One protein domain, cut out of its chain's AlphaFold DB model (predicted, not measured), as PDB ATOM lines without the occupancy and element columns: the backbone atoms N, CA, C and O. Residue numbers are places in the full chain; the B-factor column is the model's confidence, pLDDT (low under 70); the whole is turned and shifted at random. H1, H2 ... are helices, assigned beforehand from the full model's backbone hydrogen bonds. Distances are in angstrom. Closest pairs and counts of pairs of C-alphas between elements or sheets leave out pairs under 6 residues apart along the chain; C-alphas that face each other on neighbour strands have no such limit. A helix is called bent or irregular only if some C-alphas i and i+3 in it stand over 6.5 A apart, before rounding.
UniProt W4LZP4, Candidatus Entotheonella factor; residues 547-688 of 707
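What this domain is: This is residues 547 to 688 of the 707 residues of a protein of Candidatus Entotheonella factor (UniProt W4LZP4). A long helical hairpin, H3 with the bent H4, makes the length of this rod, and a second hairpin, H1 with H2, packs on one half of it. There H1, H2, H3 and H4b make a loose four-helix bundle, up and down, each running against the one before, while the rest of H3 and H4a reaches on as a two-helix arm. The 142 printed residues hold four named helices, H1 to H4, and no named strand: all helix. The whole is loose, with a radius of gyration of the C-alphas of 19.4 A and spans of 65 by 29 by 21 A.

Where its parts are: Find C-alpha 547 at (206.655, 134.858, 200.966); from there H1 runs to 568, 31.2 A. H2 takes residues 574 to 593, 29.3 A, and H3 residues 600 to 634, 48.5 A. H4, residues 645 to 681, is one helix by its hydrogen bonds but bent, with C-alphas 667 and 670 6.7 A apart: H4a is 645 to 667, 33.6 A, and H4b is 670 to 681, with C-alpha 681 at (219.934, 149.143, 207.656).

How they stand to each other: H1 and H2, a hairpin, touch at Leu 557 and Leu 587, their closest C-alphas, 5.8 A. H2 and H3, also a hairpin, touch at a steep tilt of 41 degrees, closest at C-alphas 581 and 617, 5.7 A. H3 and H4a, a third hairpin, touch at a shallow tilt of 27 degrees, closest at C-alphas 620 and 662, 5.1 A. With residues 605 to 616 alone H3 touches H4b, closest at C-alphas 609 and 676, 5.1 A. H1 only just touches H4b, with 3 pairs of C-alphas within 8 A, through residues 558 to 565 alone; the closest are 562 and 677, 5.9 A. H1 and H3 are apart, as are H2 and H4b. Every O i to N i+4 pair is within hydrogen-bond range in H1, H2, H4a and H4b; in H3 28 of 31 are.

The domain as a whole: The two farthest C-alphas, Lys 548 and Ala 642, are 66.0 A apart. The printed part has no cut and no long link. Look at residues 683 to 684 for pLDDT under 70.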
ATOM      1  N   ARG A 547     205.412 134.088 201.104       94.50
ATOM      2  CA  ARG A 547     206.655 134.858 200.966       94.50
ATOM      3  C   ARG A 547     206.399 136.343 200.727       94.50
ATOM      4  O   ARG A 547     206.999 137.176 201.403       94.50
ATOM      5  N   LYS A 548     205.461 136.701 199.842       93.19
ATOM      6  CA  LYS A 548     205.143 138.111 199.536       93.19
ATOM      7  C   LYS A 548     204.567 138.846 200.751       93.19
ATOM      8  O   LYS A 548     204.869 140.019 200.978       93.19
ATOM      9  N   ILE A 549     203.743 138.167 201.553       93.19
ATOM     10  CA  ILE A 549     203.169 138.754 202.771       93.19
ATOM     11  C   ILE A 549     204.239 138.900 203.852       93.19
ATOM     12  O   ILE A 549     204.335 139.963 204.472       93.19
ATOM     13  N   ALA A 550     205.054 137.860 204.051       93.62
ATOM     14  CA  ALA A 550     206.161 137.858 204.996       93.62
ATOM     15  C   ALA A 550     207.133 139.004 204.699       93.62
ATOM     16  O   ALA A 550     207.412 139.797 205.594       93.62
ATOM     17  N   GLN A 551     207.546 139.178 203.438       93.12
ATOM     18  CA  GLN A 551     208.424 140.272 203.004       93.12
ATOM     19  C   GLN A 551     207.875 141.648 203.392       93.12
ATOM     20  O   GLN A 551     208.519 142.415 204.114       93.12
ATOM     21  N   LYS A 552     206.629 141.937 202.991       92.19
ATOM     22  CA  LYS A 552     205.971 143.213 203.299       92.19
ATOM     23  C   LYS A 552     205.844 143.441 204.806       92.19
ATOM     24  O   LYS A 552     205.966 144.579 205.266       92.19
ATOM     25  N   ARG A 553     205.561 142.391 205.586       94.00
ATOM     26  CA  ARG A 553     205.395 142.512 207.039       94.00
ATOM     27  C   ARG A 553     206.729 142.703 207.752       94.00
ATOM     28  O   ARG A 553     206.801 143.568 208.622       94.00
ATOM     29  N   LEU A 554     207.747 141.934 207.374       93.75
ATOM     30  CA  LEU A 554     209.093 142.005 207.934       93.75
ATOM     31  C   LEU A 554     209.728 143.368 207.688       93.75
ATOM     32  O   LEU A 554     210.225 143.945 208.648       93.75
ATOM     33  N   SER A 555     209.617 143.928 206.475       92.25
ATOM     34  CA  SER A 555     210.097 145.292 206.195       92.25
ATOM     35  C   SER A 555     209.485 146.288 207.182       92.25
ATOM     36  O   SER A 555     210.207 146.878 207.979       92.25
ATOM     37  N   LYS A 556     208.146 146.366 207.242       93.19
ATOM     38  CA  LYS A 556     207.435 147.306 208.125       93.19
ATOM     39  C   LYS A 556     207.771 147.136 209.608       93.19
ATOM     40  O   LYS A 556     207.849 148.126 210.324       93.19
ATOM     41  N   LEU A 557     207.898 145.897 210.090       93.50
ATOM     42  CA  LEU A 557     208.252 145.641 211.488       93.50
ATOM     43  C   LEU A 557     209.703 146.023 211.774       93.50
ATOM     44  O   LEU A 557     209.962 146.640 212.798       93.50
ATOM     45  N   SER A 558     210.623 145.682 210.872       93.62
ATOM     46  CA  SER A 558     212.035 146.022 211.022       93.62
ATOM     47  C   SER A 558     212.255 147.535 211.018       93.62
ATOM     48  O   SER A 558     212.937 148.040 211.902       93.62
ATOM     49  N   ASP A 559     211.580 148.262 210.123       92.25
ATOM     50  CA  ASP A 559     211.669 149.721 210.044       92.25
ATOM     51  C   ASP A 559     211.074 150.374 211.302       92.25
ATOM     52  O   ASP A 559     211.672 151.290 211.856       92.25
ATOM     53  N   ARG A 560     209.952 149.853 211.824       94.31
ATOM     54  CA  ARG A 560     209.363 150.338 213.082       94.31
ATOM     55  C   ARG A 560     210.289 150.128 214.282       94.31
ATOM     56  O   ARG A 560     210.453 151.047 215.072       94.31
ATOM     57  N   VAL A 561     210.887 148.941 214.428       94.81
ATOM     58  CA  VAL A 561     211.821 148.648 215.534       94.81
ATOM     59  C   VAL A 561     213.021 149.594 215.485       94.81
ATOM     60  O   VAL A 561     213.413 150.133 216.516       94.81
ATOM     61  N   VAL A 562     213.570 149.833 214.292       94.00
ATOM     62  CA  VAL A 562     214.674 150.777 214.083       94.00
ATOM     63  C   VAL A 562     214.249 152.212 214.425       94.00
ATOM     64  O   VAL A 562     214.923 152.879 215.200       94.00
ATOM     65  N   GLN A 563     213.098 152.678 213.934       92.44
ATOM     66  CA  GLN A 563     212.583 154.021 214.233       92.44
ATOM     67  C   GLN A 563     212.356 154.242 215.734       92.44
ATOM     68  O   GLN A 563     212.815 155.238 216.291       92.44
ATOM     69  N   THR A 564     211.674 153.311 216.407       92.25
ATOM     70  CA  THR A 564     211.415 153.405 217.850       92.25
ATOM     71  C   THR A 564     212.708 153.333 218.660       92.25
ATOM     72  O   THR A 564     212.848 154.063 219.638       92.25
ATOM     73  N   GLY A 565     213.667 152.496 218.259       93.38
ATOM     74  CA  GLY A 565     214.944 152.403 218.958       93.38
ATOM     75  C   GLY A 565     215.814 153.650 218.810       93.38
ATOM     76  O   GLY A 565     216.379 154.087 219.805       93.38
ATOM     77  N   HIS A 566     215.849 154.283 217.630       92.31
ATOM     78  CA  HIS A 566     216.542 155.566 217.443       92.31
ATOM     79  C   HIS A 566     215.941 156.668 218.320       92.31
ATOM     80  O   HIS A 566     216.684 157.416 218.944       92.31
ATOM     81  N   LEU A 567     214.611 156.725 218.444       90.81
ATOM     82  CA  LEU A 567     213.948 157.668 219.353       90.81
ATOM     83  C   LEU A 567     214.376 157.454 220.814       90.81
ATOM     84  O   LEU A 567     214.643 158.423 221.520       90.81
ATOM     85  N   LEU A 568     214.485 156.195 221.248       89.88
ATOM     86  CA  LEU A 568     214.913 155.826 222.602       89.88
ATOM     87  C   LEU A 568     216.381 156.148 222.907       89.88
ATOM     88  O   LEU A 568     216.734 156.233 224.076       89.88
ATOM     89  N   LEU A 569     217.232 156.364 221.897       86.44
ATOM     90  CA  LEU A 569     218.591 156.876 222.128       86.44
ATOM     91  C   LEU A 569     218.590 158.334 222.608       86.44
ATOM     92  O   LEU A 569     219.587 158.795 223.151       86.44
ATOM     93  N   THR A 570     217.490 159.057 222.383       82.38
ATOM     94  CA  THR A 570     217.379 160.502 222.632       82.38
ATOM     95  C   THR A 570     216.311 160.880 223.659       82.38
ATOM     96  O   THR A 570     216.154 162.060 223.951       82.38
ATOM     97  N   CYS A 571     215.550 159.916 224.195       77.75
ATOM     98  CA  CYS A 571     214.481 160.189 225.160       77.75
ATOM     99  C   CYS A 571     214.490 159.220 226.348       77.75
ATOM    100  O   CYS A 571     214.649 158.012 226.174       77.75
ATOM    101  N   GLU A 572     214.203 159.738 227.542       72.44
ATOM    102  CA  GLU A 572     214.075 158.956 228.778       72.44
ATOM    103  C   GLU A 572     212.619 158.529 229.038       72.44
ATOM    104  O   GLU A 572     212.009 158.899 230.037       72.44
ATOM    105  N   ASP A 573     212.026 157.767 228.115       81.12
ATOM    106  CA  ASP A 573     210.645 157.278 228.248       81.12
ATOM    107  C   ASP A 573     210.598 155.753 228.437       81.12
ATOM    108  O   ASP A 573     210.661 154.976 227.478       81.12
ATOM    109  N   ASP A 574     210.428 155.320 229.688       82.75
ATOM    110  CA  ASP A 574     210.325 153.906 230.073       82.75
ATOM    111  C   ASP A 574     209.156 153.188 229.380       82.75
ATOM    112  O   ASP A 574     209.244 151.993 229.074       82.75
ATOM    113  N   LYS A 575     208.066 153.900 229.048       84.50
ATOM    114  CA  LYS A 575     206.921 153.292 228.349       84.50
ATOM    115  C   LYS A 575     207.312 152.861 226.938       84.50
ATOM    116  O   LYS A 575     206.889 151.798 226.475       84.50
ATOM    117  N   ARG A 576     208.185 153.616 226.269       88.38
ATOM    118  CA  ARG A 576     208.678 153.275 224.925       88.38
ATOM    119  C   ARG A 576     209.603 152.063 224.917       88.38
ATOM    120  O   ARG A 576     209.578 151.309 223.943       88.38
ATOM    121  N   PHE A 577     210.353 151.805 225.992       90.19
ATOM    122  CA  PHE A 577     211.115 150.554 226.133       90.19
ATOM    123  C   PHE A 577     210.187 149.334 226.081       90.19
ATOM    124  O   PHE A 577     210.472 148.351 225.386       90.19
ATOM    125  N   HIS A 578     209.030 149.411 226.748       88.38
ATOM    126  CA  HIS A 578     208.024 148.355 226.697       88.38
ATOM    127  C   HIS A 578     207.441 148.167 225.286       88.38
ATOM    128  O   HIS A 578     207.334 147.035 224.801       88.38
ATOM    129  N   GLU A 579     207.112 149.255 224.586       90.75
ATOM    130  CA  GLU A 579     206.629 149.192 223.200       90.75
ATOM    131  C   GLU A 579     207.658 148.557 222.256       90.75
ATOM    132  O   GLU A 579     207.326 147.626 221.509       90.75
ATOM    133  N   LEU A 580     208.920 148.994 222.344       94.19
ATOM    134  CA  LEU A 580     210.016 148.449 221.547       94.19
ATOM    135  C   LEU A 580     210.208 146.958 221.819       94.19
ATOM    136  O   LEU A 580     210.368 146.174 220.881       94.19
ATOM    137  N   ARG A 581     210.134 146.532 223.085       94.62
ATOM    138  CA  ARG A 581     210.204 145.115 223.470       94.62
ATOM    139  C   ARG A 581     209.109 144.296 222.791       94.62
ATOM    140  O   ARG A 581     209.376 143.203 222.279       94.62
ATOM    141  N   ILE A 582     207.873 144.800 222.768       92.62
ATOM    142  CA  ILE A 582     206.758 144.128 222.090       92.62
ATOM    143  C   ILE A 582     207.030 144.033 220.584       92.62
ATOM    144  O   ILE A 582     206.816 142.969 219.990       92.62
ATOM    145  N   ASP A 583     207.484 145.110 219.949       94.50
ATOM    146  CA  ASP A 583     207.744 145.121 218.509       94.50
ATOM    147  C   ASP A 583     208.927 144.230 218.118       94.50
ATOM    148  O   ASP A 583     208.823 143.472 217.149       94.50
ATOM    149  N   CYS A 584     209.974 144.178 218.943       95.62
ATOM    150  CA  CYS A 584     211.051 143.206 218.810       95.62
ATOM    151  C   CYS A 584     210.512 141.771 218.875       95.62
ATOM    152  O   CYS A 584     210.887 140.939 218.046       95.62
ATOM    153  N   LYS A 585     209.627 141.450 219.833       93.88
ATOM    154  CA  LYS A 585     209.015 140.109 219.945       93.88
ATOM    155  C   LYS A 585     208.205 139.754 218.701       93.88
ATOM    156  O   LYS A 585     208.357 138.653 218.175       93.88
ATOM    157  N   LYS A 586     207.385 140.683 218.199       94.50
ATOM    158  CA  LYS A 586     206.618 140.491 216.956       94.50
ATOM    159  C   LYS A 586     207.544 140.230 215.768       94.50
ATOM    160  O   LYS A 586     207.291 139.288 215.023       94.50
ATOM    161  N   LEU A 587     208.607 141.027 215.609       95.00
ATOM    162  CA  LEU A 587     209.592 140.850 214.541       95.00
ATOM    163  C   LEU A 587     210.259 139.474 214.632       95.00
ATOM    164  O   LEU A 587     210.275 138.749 213.641       95.00
ATOM    165  N   ARG A 588     210.723 139.078 215.826       94.12
ATOM    166  CA  ARG A 588     211.342 137.763 216.041       94.12
ATOM    167  C   ARG A 588     210.394 136.631 215.675       94.12
ATOM    168  O   ARG A 588     210.802 135.726 214.967       94.12
ATOM    169  N   TYR A 589     209.141 136.678 216.123       94.19
ATOM    170  CA  TYR A 589     208.193 135.607 215.821       94.19
ATOM    171  C   TYR A 589     207.917 135.486 214.325       94.19
ATOM    172  O   TYR A 589     207.935 134.378 213.807       94.19
ATOM    173  N   VAL A 590     207.726 136.604 213.613       93.06
ATOM    174  CA  VAL A 590     207.541 136.555 212.153       93.06
ATOM    175  C   VAL A 590     208.794 136.010 211.466       93.06
ATOM    176  O   VAL A 590     208.659 135.161 210.590       93.06
ATOM    177  N   LEU A 591     209.995 136.432 211.883       92.25
ATOM    178  CA  LEU A 591     211.258 135.899 211.359       92.25
ATOM    179  C   LEU A 591     211.392 134.396 211.609       92.25
ATOM    180  O   LEU A 591     211.725 133.668 210.688       92.25
ATOM    181  N   GLU A 592     211.100 133.916 212.817       91.44
ATOM    182  CA  GLU A 592     211.188 132.491 213.157       91.44
ATOM    183  C   GLU A 592     210.183 131.659 212.348       91.44
ATOM    184  O   GLU A 592     210.564 130.636 211.782       91.44
ATOM    185  N   PHE A 593     208.935 132.126 212.214       92.06
ATOM    186  CA  PHE A 593     207.900 131.437 211.434       92.06
ATOM    187  C   PHE A 593     208.210 131.354 209.942       92.06
ATOM    188  O   PHE A 593     207.826 130.394 209.288       92.06
ATOM    189  N   THR A 594     208.872 132.377 209.401       92.00
ATOM    190  CA  THR A 594     209.116 132.521 207.960       92.00
ATOM    191  C   THR A 594     210.585 132.342 207.591       92.00
ATOM    192  O   THR A 594     210.980 132.651 206.471       92.00
ATOM    193  N   SER A 595     211.398 131.832 208.519       89.94
ATOM    194  CA  SER A 595     212.852 131.724 208.362       89.94
ATOM    195  C   SER A 595     213.248 130.861 207.164       89.94
ATOM    196  O   SER A 595     214.179 131.223 206.452       89.94
ATOM    197  N   SER A 596     212.514 129.782 206.884       91.88
ATOM    198  CA  SER A 596     212.732 128.905 205.722       91.88
ATOM    199  C   SER A 596     212.452 129.569 204.368       91.88
ATOM    200  O   SER A 596     212.914 129.073 203.346       91.88
ATOM    201  N   LEU A 597     211.768 130.721 204.336       91.69
ATOM    202  CA  LEU A 597     211.476 131.465 203.102       91.69
ATOM    203  C   LEU A 597     212.657 132.311 202.602       91.69
ATOM    204  O   LEU A 597     212.571 132.920 201.530       91.69
ATOM    205  N   PHE A 598     213.728 132.411 203.393       90.38
ATOM    206  CA  PHE A 598     214.844 133.319 203.158       90.38
ATOM    207  C   PHE A 598     216.198 132.622 203.399       90.38
ATOM    208  O   PHE A 598     216.284 131.715 204.226       90.38
ATOM    209  N   PRO A 599     217.287 133.059 202.735       88.00
ATOM    210  CA  PRO A 599     218.618 132.492 202.956       88.00
ATOM    211  C   PRO A 599     219.091 132.660 204.408       88.00
ATOM    212  O   PRO A 599     219.207 133.782 204.911       88.00
ATOM    213  N   GLN A 600     219.426 131.547 205.068       87.12
ATOM    214  CA  GLN A 600     219.858 131.535 206.473       87.12
ATOM    215  C   GLN A 600     221.059 132.445 206.782       87.12
ATOM    216  O   GLN A 600     220.998 133.136 207.802       87.12
ATOM    217  N   PRO A 601     222.095 132.558 205.923       85.25
ATOM    218  CA  PRO A 601     223.215 133.468 206.178       85.25
ATOM    219  C   PRO A 601     222.802 134.938 206.330       85.25
ATOM    220  O   PRO A 601     223.488 135.696 207.009       85.25
ATOM    221  N   ALA A 602     221.670 135.340 205.746       83.81
ATOM    222  CA  ALA A 602     221.161 136.703 205.847       83.81
ATOM    223  C   ALA A 602     220.178 136.900 207.019       83.81
ATOM    224  O   ALA A 602     220.097 137.988 207.585       83.81
ATOM    225  N   VAL A 603     219.436 135.859 207.414       87.12
ATOM    226  CA  VAL A 603     218.439 135.926 208.501       87.12
ATOM    227  C   VAL A 603     219.073 135.694 209.875       87.12
ATOM    228  O   VAL A 603     218.744 136.391 210.839       87.12
ATOM    229  N   ALA A 604     219.978 134.719 209.984       87.44
ATOM    230  CA  ALA A 604     220.534 134.272 211.259       87.44
ATOM    231  C   ALA A 604     221.257 135.387 212.043       87.44
ATOM    232  O   ALA A 604     221.016 135.494 213.251       87.44
ATOM    233  N   PRO A 605     222.063 136.275 211.417       89.19
ATOM    234  CA  PRO A 605     222.665 137.409 212.121       89.19
ATOM    235  C   PRO A 605     221.624 138.382 212.688       89.19
ATOM    236  O   PRO A 605     221.759 138.826 213.826       89.19
ATOM    237  N   VAL A 606     220.551 138.663 211.939       90.69
ATOM    238  CA  VAL A 606     219.476 139.566 212.382       90.69
ATOM    239  C   VAL A 606     218.733 138.972 213.575       90.69
ATOM    240  O   VAL A 606     218.538 139.662 214.572       90.69
ATOM    241  N   ILE A 607     218.379 137.679 213.534       90.75
ATOM    242  CA  ILE A 607     217.770 136.992 214.686       90.75
ATOM    243  C   ILE A 607     218.717 137.020 215.892       90.75
ATOM    244  O   ILE A 607     218.273 137.292 217.009       90.75
ATOM    245  N   LYS A 608     220.018 136.775 215.688       92.31
ATOM    246  CA  LYS A 608     221.028 136.796 216.757       92.31
ATOM    247  C   LYS A 608     221.116 138.166 217.433       92.31
ATOM    248  O   LYS A 608     221.091 138.230 218.660       92.31
ATOM    249  N   HIS A 609     221.209 139.253 216.669       93.44
ATOM    250  CA  HIS A 609     221.268 140.605 217.237       93.44
ATOM    251  C   HIS A 609     219.936 141.035 217.851       93.44
ATOM    252  O   HIS A 609     219.930 141.641 218.919       93.44
ATOM    253  N   LEU A 610     218.811 140.646 217.244       94.75
ATOM    254  CA  LEU A 610     217.483 140.892 217.795       94.75
ATOM    255  C   LEU A 610     217.282 140.190 219.141       94.75
ATOM    256  O   LEU A 610     216.680 140.779 220.029       94.75
ATOM    257  N   ARG A 611     217.790 138.962 219.316       94.44
ATOM    258  CA  ARG A 611     217.774 138.264 220.613       94.44
ATOM    259  C   ARG A 611     218.571 139.036 221.660       94.44
ATOM    260  O   ARG A 611     217.997 139.403 222.667       94.44
ATOM    261  N   LYS A 612     219.810 139.434 221.356       94.62
ATOM    262  CA  LYS A 612     220.628 140.248 222.278       94.62
ATOM    263  C   LYS A 612     219.986 141.586 222.656       94.62
ATOM    264  O   LYS A 612     220.172 142.060 223.771       94.62
ATOM    265  N   LEU A 613     219.274 142.221 221.723       95.25
ATOM    266  CA  LEU A 613     218.494 143.427 222.005       95.25
ATOM    267  C   LEU A 613     217.285 143.108 222.898       95.25
ATOM    268  O   LEU A 613     216.993 143.850 223.828       95.25
ATOM    269  N   GLN A 614     216.592 142.003 222.628       95.12
ATOM    270  CA  GLN A 614     215.477 141.535 223.450       95.12
ATOM    271  C   GLN A 614     215.886 141.116 224.855       95.12
ATOM    272  O   GLN A 614     215.040 141.252 225.726       95.12
ATOM    273  N   ASP A 615     217.103 140.609 225.057       94.44
ATOM    274  CA  ASP A 615     217.616 140.241 226.377       94.44
ATOM    275  C   ASP A 615     217.665 141.503 227.250       94.44
ATOM    276  O   ASP A 615     216.924 141.598 228.215       94.44
ATOM    277  N   VAL A 616     218.340 142.567 226.789       94.38
ATOM    278  CA  VAL A 616     218.403 143.855 227.516       94.38
ATOM    279  C   VAL A 616     217.024 144.493 227.726       94.38
ATOM    280  O   VAL A 616     216.722 144.999 228.802       94.38
ATOM    281  N   LEU A 617     216.159 144.484 226.705       94.25
ATOM    282  CA  LEU A 617     214.784 144.988 226.844       94.25
ATOM    283  C   LEU A 617     213.928 144.097 227.759       94.25
ATOM    284  O   LEU A 617     212.932 144.552 228.320       94.25
ATOM    285  N   GLY A 618     214.259 142.809 227.827       93.44
ATOM    286  CA  GLY A 618     213.675 141.800 228.695       93.44
ATOM    287  C   GLY A 618     214.001 142.115 230.137       93.44
ATOM    288  O   GLY A 618     213.075 142.440 230.869       93.44
ATOM    289  N   ASP A 619     215.290 142.137 230.457       92.38
ATOM    290  CA  ASP A 619     215.838 142.428 231.780       92.38
ATOM    291  C   ASP A 619     215.312 143.770 232.306       92.38
ATOM    292  O   ASP A 619     214.768 143.831 233.402       92.38
ATOM    293  N   PHE A 620     215.330 144.825 231.478       93.38
ATOM    294  CA  PHE A 620     214.752 146.125 231.837       93.38
ATOM    295  C   PHE A 620     213.281 146.025 232.268       93.38
ATOM    296  O   PHE A 620     212.879 146.553 233.303       93.38
ATOM    297  N   HIS A 621     212.457 145.366 231.450       91.94
ATOM    298  CA  HIS A 621     211.033 145.229 231.735       91.94
ATOM    299  C   HIS A 621     210.776 144.333 232.943       91.94
ATOM    300  O   HIS A 621     209.847 144.603 233.701       91.94
ATOM    301  N   ASP A 622     211.576 143.285 233.106       91.38
ATOM    302  CA  ASP A 622     211.460 142.358 234.217       91.38
ATOM    303  C   ASP A 622     211.816 143.095 235.523       91.38
ATOM    304  O   ASP A 622     211.003 143.054 236.439       91.38
ATOM    305  N   CYS A 623     212.871 143.926 235.570       91.94
ATOM    306  CA  CYS A 623     213.140 144.817 236.710       91.94
ATOM    307  C   CYS A 623     211.942 145.726 237.037       91.94
ATOM    308  O   CYS A 623     211.543 145.809 238.196       91.94
ATOM    309  N   CYS A 624     211.322 146.381 236.042       91.94
ATOM    310  CA  CYS A 624     210.147 147.233 236.282       91.94
ATOM    311  C   CYS A 624     208.983 146.457 236.923       91.94
ATOM    312  O   CYS A 624     208.396 146.919 237.901       91.94
ATOM    313  N   VAL A 625     208.655 145.281 236.377       90.94
ATOM    314  CA  VAL A 625     207.550 144.438 236.865       90.94
ATOM    315  C   VAL A 625     207.857 143.882 238.256       90.94
ATOM    316  O   VAL A 625     206.975 143.856 239.119       90.94
ATOM    317  N   GLN A 626     209.106 143.479 238.495       92.12
ATOM    318  CA  GLN A 626     209.569 142.983 239.785       92.12
ATOM    319  C   GLN A 626     209.508 144.076 240.852       92.12
ATOM    320  O   GLN A 626     208.977 143.826 241.927       92.12
ATOM    321  N   GLN A 627     209.968 145.295 240.557       93.56
ATOM    322  CA  GLN A 627     209.883 146.423 241.489       93.56
ATOM    323  C   GLN A 627     208.435 146.753 241.867       93.56
ATOM    324  O   GLN A 627     208.150 146.967 243.041       93.56
ATOM    325  N   GLU A 628     207.520 146.807 240.894       92.88
ATOM    326  CA  GLU A 628     206.097 147.058 241.156       92.88
ATOM    327  C   GLU A 628     205.491 145.949 242.026       92.88
ATOM    328  O   GLU A 628     204.855 146.231 243.038       92.88
ATOM    329  N   THR A 629     205.778 144.689 241.697       91.38
ATOM    330  CA  THR A 629     205.258 143.539 242.445       91.38
ATOM    331  C   THR A 629     205.812 143.482 243.868       91.38
ATOM    332  O   THR A 629     205.057 143.273 244.813       91.38
ATOM    333  N   LEU A 630     207.118 143.697 244.047       93.56
ATOM    334  CA  LEU A 630     207.757 143.714 245.364       93.56
ATOM    335  C   LEU A 630     207.221 144.849 246.242       93.56
ATOM    336  O   LEU A 630     207.063 144.639 247.438       93.56
ATOM    337  N   LYS A 631     206.884 146.014 245.670       94.44
ATOM    338  CA  LYS A 631     206.215 147.095 246.414       94.44
ATOM    339  C   LYS A 631     204.854 146.647 246.944       94.44
ATOM    340  O   LYS A 631     204.599 146.818 248.127       94.44
ATOM    341  N   THR A 632     204.034 146.008 246.109       93.38
ATOM    342  CA  THR A 632     202.734 145.463 246.539       93.38
ATOM    343  C   THR A 632     202.881 144.396 247.626       93.38
ATOM    344  O   THR A 632     202.060 144.321 248.533       93.38
ATOM    345  N   TYR A 633     203.919 143.562 247.568       92.38
ATOM    346  CA  TYR A 633     204.169 142.586 248.631       92.38
ATOM    347  C   TYR A 633     204.724 143.217 249.907       92.38
ATOM    348  O   TYR A 633     204.367 142.762 250.988       92.38
ATOM    349  N   ALA A 634     205.549 144.263 249.803       92.06
ATOM    350  CA  ALA A 634     206.066 144.987 250.961       92.06
ATOM    351  C   ALA A 634     204.933 145.553 251.828       92.06
ATOM    352  O   ALA A 634     205.044 145.522 253.045       92.06
ATOM    353  N   GLU A 635     203.820 145.981 251.224       92.12
ATOM    354  CA  GLU A 635     202.628 146.463 251.942       92.12
ATOM    355  C   GLU A 635     202.001 145.409 252.876       92.12
ATOM    356  O   GLU A 635     201.245 145.768 253.775       92.12
ATOM    357  N   GLN A 636     202.316 144.121 252.702       90.56
ATOM    358  CA  GLN A 636     201.845 143.039 253.577       90.56
ATOM    359  C   GLN A 636     202.744 142.806 254.802       90.56
ATOM    360  O   GLN A 636     202.392 142.009 255.670       90.56
ATOM    361  N   PHE A 637     203.892 143.480 254.878       90.19
ATOM    362  CA  PHE A 637     204.845 143.385 255.979       90.19
ATOM    363  C   PHE A 637     204.928 144.743 256.678       90.19
ATOM    364  O   PHE A 637     205.413 145.711 256.096       90.19
ATOM    365  N   ASP A 638     204.459 144.829 257.925       84.06
ATOM    366  CA  ASP A 638     204.486 146.086 258.675       84.06
ATOM    367  C   ASP A 638     205.940 146.527 258.925       84.06
ATOM    368  O   ASP A 638     206.763 145.776 259.456       84.06
ATOM    369  N   ALA A 639     206.253 147.760 258.530       77.31
ATOM    370  CA  ALA A 639     207.568 148.367 258.684       77.31
ATOM    371  C   ALA A 639     207.920 148.709 260.146       77.31
ATOM    372  O   ALA A 639     209.091 148.957 260.433       77.31
ATOM    373  N   HIS A 640     206.936 148.743 261.050       76.69
ATOM    374  CA  HIS A 640     207.107 149.137 262.453       76.69
ATOM    375  C   HIS A 640     206.940 147.969 263.432       76.69
ATOM    376  O   HIS A 640     207.308 148.096 264.600       76.69
ATOM    377  N   ALA A 641     206.406 146.832 262.979       81.81
ATOM    378  CA  ALA A 641     206.309 145.633 263.798       81.81
ATOM    379  C   ALA A 641     207.641 144.874 263.787       81.81
ATOM    380  O   ALA A 641     208.168 144.535 262.725       81.81
ATOM    381  N   ALA A 642     208.165 144.559 264.975       79.88
ATOM    382  CA  ALA A 642     209.464 143.902 265.140       79.88
ATOM    383  C   ALA A 642     209.589 142.577 264.357       79.88
ATOM    384  O   ALA A 642     210.670 142.241 263.884       79.88
ATOM    385  N   GLU A 643     208.481 141.851 264.180       82.69
ATOM    386  CA  GLU A 643     208.433 140.562 263.478       82.69
ATOM    387  C   GLU A 643     208.558 140.684 261.948       82.69
ATOM    388  O   GLU A 643     209.031 139.755 261.296       82.69
ATOM    389  N   THR A 644     208.153 141.815 261.358       89.50
ATOM    390  CA  THR A 644     208.092 142.000 259.893       89.50
ATOM    391  C   THR A 644     209.006 143.103 259.366       89.50
ATOM    392  O   THR A 644     209.253 143.160 258.159       89.50
ATOM    393  N   GLN A 645     209.557 143.940 260.249       91.31
ATOM    394  CA  GLN A 645     210.430 145.060 259.897       91.31
ATOM    395  C   GLN A 645     211.653 144.615 259.083       91.31
ATOM    396  O   GLN A 645     211.972 145.234 258.065       91.31
ATOM    397  N   ALA A 646     212.312 143.524 259.491       92.19
ATOM    398  CA  ALA A 646     213.485 142.997 258.794       92.19
ATOM    399  C   ALA A 646     213.145 142.561 257.357       92.19
ATOM    400  O   ALA A 646     213.845 142.929 256.412       92.19
ATOM    401  N   THR A 647     212.021 141.860 257.171       94.00
ATOM    402  CA  THR A 647     211.519 141.454 255.851       94.00
ATOM    403  C   THR A 647     211.184 142.661 254.987       94.00
ATOM    404  O   THR A 647     211.616 142.739 253.837       94.00
ATOM    405  N   HIS A 648     210.456 143.636 255.537       93.75
ATOM    406  CA  HIS A 648     210.120 144.863 254.823       93.75
ATOM    407  C   HIS A 648     211.391 145.593 254.352       93.75
ATOM    408  O   HIS A 648     211.488 145.995 253.189       93.75
ATOM    409  N   GLN A 649     212.408 145.707 255.212       93.75
ATOM    410  CA  GLN A 649     213.696 146.308 254.859       93.75
ATOM    411  C   GLN A 649     214.439 145.514 253.775       93.75
ATOM    412  O   GLN A 649     214.943 146.122 252.827       93.75
ATOM    413  N   ALA A 650     214.466 144.182 253.857       95.06
ATOM    414  CA  ALA A 650     215.075 143.332 252.835       95.06
ATOM    415  C   ALA A 650     214.397 143.514 251.462       95.06
ATOM    416  O   ALA A 650     215.074 143.666 250.443       95.06
ATOM    417  N   ILE A 651     213.061 143.603 251.421       95.12
ATOM    418  CA  ILE A 651     212.314 143.876 250.182       95.12
ATOM    419  C   ILE A 651     212.691 145.246 249.603       95.12
ATOM    420  O   ILE A 651     212.912 145.374 248.396       95.12
ATOM    421  N   ARG A 652     212.806 146.279 250.448       94.75
ATOM    422  CA  ARG A 652     213.233 147.625 250.030       94.75
ATOM    423  C   ARG A 652     214.644 147.625 249.443       94.75
ATOM    424  O   ARG A 652     214.840 148.174 248.362       94.75
ATOM    425  N   GLN A 653     215.591 146.958 250.097       95.19
ATOM    426  CA  GLN A 653     216.960 146.817 249.592       95.19
ATOM    427  C   GLN A 653     216.997 146.099 248.238       95.19
ATOM    428  O   GLN A 653     217.717 146.525 247.333       95.19
ATOM    429  N   LEU A 654     216.186 145.051 248.057       95.38
ATOM    430  CA  LEU A 654     216.074 144.359 246.775       95.38
ATOM    431  C   LEU A 654     215.519 145.281 245.677       95.38
ATOM    432  O   LEU A 654     216.052 145.298 244.569       95.38
ATOM    433  N   ILE A 655     214.502 146.097 245.977       95.88
ATOM    434  CA  ILE A 655     213.962 147.100 245.039       95.88
ATOM    435  C   ILE A 655     215.052 148.089 244.589       95.88
ATOM    436  O   ILE A 655     215.102 148.435 243.404       95.88
ATOM    437  N   ASP A 656     215.940 148.504 245.496       95.50
ATOM    438  CA  ASP A 656     217.057 149.410 245.195       95.50
ATOM    439  C   ASP A 656     218.156 148.728 244.355       95.50
ATOM    440  O   ASP A 656     218.782 149.355 243.494       95.50
ATOM    441  N   VAL A 657     218.401 147.426 244.554       95.00
ATOM    442  CA  VAL A 657     219.262 146.627 243.658       95.00
ATOM    443  C   VAL A 657     218.662 146.575 242.252       95.00
ATOM    444  O   VAL A 657     219.356 146.882 241.281       95.00
ATOM    445  N   LEU A 658     217.369 146.261 242.137       94.31
ATOM    446  CA  LEU A 658     216.673 146.189 240.849       94.31
ATOM    447  C   LEU A 658     216.640 147.543 240.128       94.31
ATOM    448  O   LEU A 658     216.700 147.581 238.901       94.31
ATOM    449  N   GLU A 659     216.598 148.662 240.859       94.81
ATOM    450  CA  GLU A 659     216.709 149.993 240.252       94.81
ATOM    451  C   GLU A 659     218.066 150.179 239.570       94.81
ATOM    452  O   GLU A 659     218.131 150.633 238.427       94.81
ATOM    453  N   ARG A 660     219.155 149.780 240.234       94.81
ATOM    454  CA  ARG A 660     220.507 149.858 239.663       94.81
ATOM    455  C   ARG A 660     220.650 148.967 238.428       94.81
ATOM    456  O   ARG A 660     221.198 149.411 237.420       94.81
ATOM    457  N   GLU A 661     220.108 147.751 238.466       94.00
ATOM    458  CA  GLU A 661     220.084 146.839 237.313       94.00
ATOM    459  C   GLU A 661     219.271 147.413 236.143       94.00
ATOM    460  O   GLU A 661     219.719 147.377 234.991       94.00
ATOM    461  N   LYS A 662     218.122 148.033 236.429       92.81
ATOM    462  CA  LYS A 662     217.299 148.727 235.432       92.81
ATOM    463  C   LYS A 662     218.084 149.843 234.731       92.81
ATOM    464  O   LYS A 662     218.034 149.950 233.502       92.81
ATOM    465  N   GLN A 663     218.846 150.648 235.477       91.44
ATOM    466  CA  GLN A 663     219.706 151.690 234.896       91.44
ATOM    467  C   GLN A 663     220.866 151.099 234.077       91.44
ATOM    468  O   GLN A 663     221.168 151.590 232.987       91.44
ATOM    469  N   ALA A 664     221.468 149.996 234.529       92.50
ATOM    470  CA  ALA A 664     222.494 149.286 233.763       92.50
ATOM    471  C   ALA A 664     221.952 148.755 232.421       92.50
ATOM    472  O   ALA A 664     222.627 148.855 231.391       92.50
ATOM    473  N   CYS A 665     220.707 148.267 232.392       92.06
ATOM    474  CA  CYS A 665     220.041 147.848 231.157       92.06
ATOM    475  C   CYS A 665     219.861 149.018 230.177       92.06
ATOM    476  O   CYS A 665     220.154 148.876 228.986       92.06
ATOM    477  N   LYS A 666     219.448 150.196 230.666       88.31
ATOM    478  CA  LYS A 666     219.359 151.420 229.851       88.31
ATOM    479  C   LYS A 666     220.717 151.818 229.270       88.31
ATOM    480  O   LYS A 666     220.807 152.098 228.079       88.31
ATOM    481  N   ALA A 667     221.785 151.763 230.064       89.00
ATOM    482  CA  ALA A 667     223.136 152.051 229.580       89.00
ATOM    483  C   ALA A 667     223.599 151.048 228.502       89.00
ATOM    484  O   ALA A 667     224.222 151.421 227.506       89.00
ATOM    485  N   ALA A 668     223.251 149.764 228.651       92.12
ATOM    486  CA  ALA A 668     223.587 148.719 227.684       92.12
ATOM    487  C   ALA A 668     222.759 148.785 226.385       92.12
ATOM    488  O   ALA A 668     223.197 148.262 225.348       92.12
ATOM    489  N   PHE A 669     221.579 149.415 226.420       93.88
ATOM    490  CA  PHE A 669     220.639 149.479 225.300       93.88
ATOM    491  C   PHE A 669     221.280 150.047 224.033       93.88
ATOM    492  O   PHE A 669     221.208 149.403 222.985       93.88
ATOM    493  N   ALA A 670     221.956 151.199 224.125       90.75
ATOM    494  CA  ALA A 670     222.462 151.921 222.957       90.75
ATOM    495  C   ALA A 670     223.367 151.048 222.074       90.75
ATOM    496  O   ALA A 670     223.128 150.897 220.874       90.75
ATOM    497  N   LYS A 671     224.346 150.370 222.686       92.44
ATOM    498  CA  LYS A 671     225.284 149.477 221.987       92.44
ATOM    499  C   LYS A 671     224.576 148.292 221.325       92.44
ATOM    500  O   LYS A 671     224.886 147.926 220.186       92.44
ATOM    501  N   ARG A 672     223.633 147.656 222.033       93.62
ATOM    502  CA  ARG A 672     222.875 146.508 221.500       93.62
ATOM    503  C   ARG A 672     221.970 146.927 220.352       93.62
ATOM    504  O   ARG A 672     221.929 146.235 219.335       93.62
ATOM    505  N   PHE A 673     221.289 148.057 220.506       95.00
ATOM    506  CA  PHE A 673     220.405 148.602 219.493       95.00
ATOM    507  C   PHE A 673     221.173 148.991 218.228       95.00
ATOM    508  O   PHE A 673     220.799 148.527 217.159       95.00
ATOM    509  N   GLN A 674     222.288 149.721 218.333       93.44
ATOM    510  CA  GLN A 674     223.119 150.093 217.177       93.44
ATOM    511  C   GLN A 674     223.613 148.866 216.396       93.44
ATOM    512  O   GLN A 674     223.538 148.834 215.169       93.44
ATOM    513  N   THR A 675     224.040 147.811 217.101       92.31
ATOM    514  CA  THR A 675     224.457 146.545 216.466       92.31
ATOM    515  C   THR A 675     223.303 145.894 215.691       92.31
ATOM    516  O   THR A 675     223.488 145.376 214.587       92.31
ATOM    517  N   PHE A 676     222.094 145.904 216.261       93.75
ATOM    518  CA  PHE A 676     220.901 145.400 215.585       93.75
ATOM    519  C   PHE A 676     220.505 146.283 214.390       93.75
ATOM    520  O   PHE A 676     220.256 145.744 213.310       93.75
ATOM    521  N   ALA A 677     220.481 147.605 214.563       92.25
ATOM    522  CA  ALA A 677     220.100 148.570 213.536       92.25
ATOM    523  C   ALA A 677     220.990 148.441 212.296       92.25
ATOM    524  O   ALA A 677     220.458 148.232 211.207       92.25
ATOM    525  N   ALA A 678     222.316 148.385 212.472       90.00
ATOM    526  CA  ALA A 678     223.264 148.147 211.381       90.00
ATOM    527  C   ALA A 678     222.907 146.879 210.580       90.00
ATOM    528  O   ALA A 678     222.758 146.912 209.360       90.00
ATOM    529  N   SER A 679     222.604 145.772 211.273       86.56
ATOM    530  CA  SER A 679     222.229 144.511 210.614       86.56
ATOM    531  C   SER A 679     220.923 144.567 209.802       86.56
ATOM    532  O   SER A 679     220.664 143.672 208.994       86.56
ATOM    533  N   VAL A 680     220.095 145.600 209.989       85.56
ATOM    534  CA  VAL A 680     218.813 145.826 209.294       85.56
ATOM    535  C   VAL A 680     218.885 146.977 208.277       85.56
ATOM    536  O   VAL A 680     218.111 146.996 207.312       85.56
ATOM    537  N   GLU A 681     219.780 147.939 208.479       81.06
ATOM    538  CA  GLU A 681     219.934 149.143 207.656       81.06
ATOM    539  C   GLU A 681     220.892 148.946 206.474       81.06
ATOM    540  O   GLU A 681     220.696 149.595 205.446       81.06
ATOM    541  N   ASP A 682     221.811 147.972 206.541       70.81
ATOM    542  CA  ASP A 682     222.800 147.654 205.490       70.81
ATOM    543  C   ASP A 682     222.206 147.292 204.108       70.81
ATOM    544  O   ASP A 682     222.936 147.055 203.146       70.81
ATOM    545  N   GLY A 683     220.878 147.201 203.975       62.16
ATOM    546  CA  GLY A 683     220.174 147.003 202.702       62.16
ATOM    547  C   GLY A 683     220.310 145.610 202.078       62.16
ATOM    548  O   GLY A 683     219.730 145.359 201.025       62.16
ATOM    549  N   LYS A 684     221.044 144.693 202.719       69.94
ATOM    550  CA  LYS A 684     221.299 143.312 202.262       69.94
ATOM    551  C   LYS A 684     220.227 142.305 202.703       69.94
ATOM    552  O   LYS A 684     220.397 141.099 202.537       69.94
ATOM    553  N   GLN A 685     219.139 142.766 203.314       79.88
ATOM    554  CA  GLN A 685     218.136 141.894 203.919       79.88
ATOM    555  C   GLN A 685     217.220 141.308 202.833       79.88
ATOM    556  O   GLN A 685     216.604 142.064 202.081       79.88
ATOM    557  N   PRO A 686     217.025 139.978 202.789       79.19
ATOM    558  CA  PRO A 686     216.332 139.294 201.692       79.19
ATOM    559  C   PRO A 686     214.817 139.568 201.649       79.19
ATOM    560  O   PRO A 686     214.129 139.156 200.712       79.19
ATOM    561  N   TRP A 687     214.279 140.244 202.670       85.44
ATOM    562  CA  TRP A 687     212.883 140.672 202.736       85.44
ATOM    563  C   TRP A 687     212.653 142.151 202.417       85.44
ATOM    564  O   TRP A 687     211.493 142.558 202.321       85.44
ATOM    565  N   LYS A 688     213.712 142.952 202.252       80.06
ATOM    566  CA  LYS A 688     213.590 144.329 201.769       80.06
ATOM    567  C   LYS A 688     213.634 144.315 200.235       80.06
ATOM    568  O   LYS A 688     214.438 143.580 199.664       80.06
TER     569      LYS A 688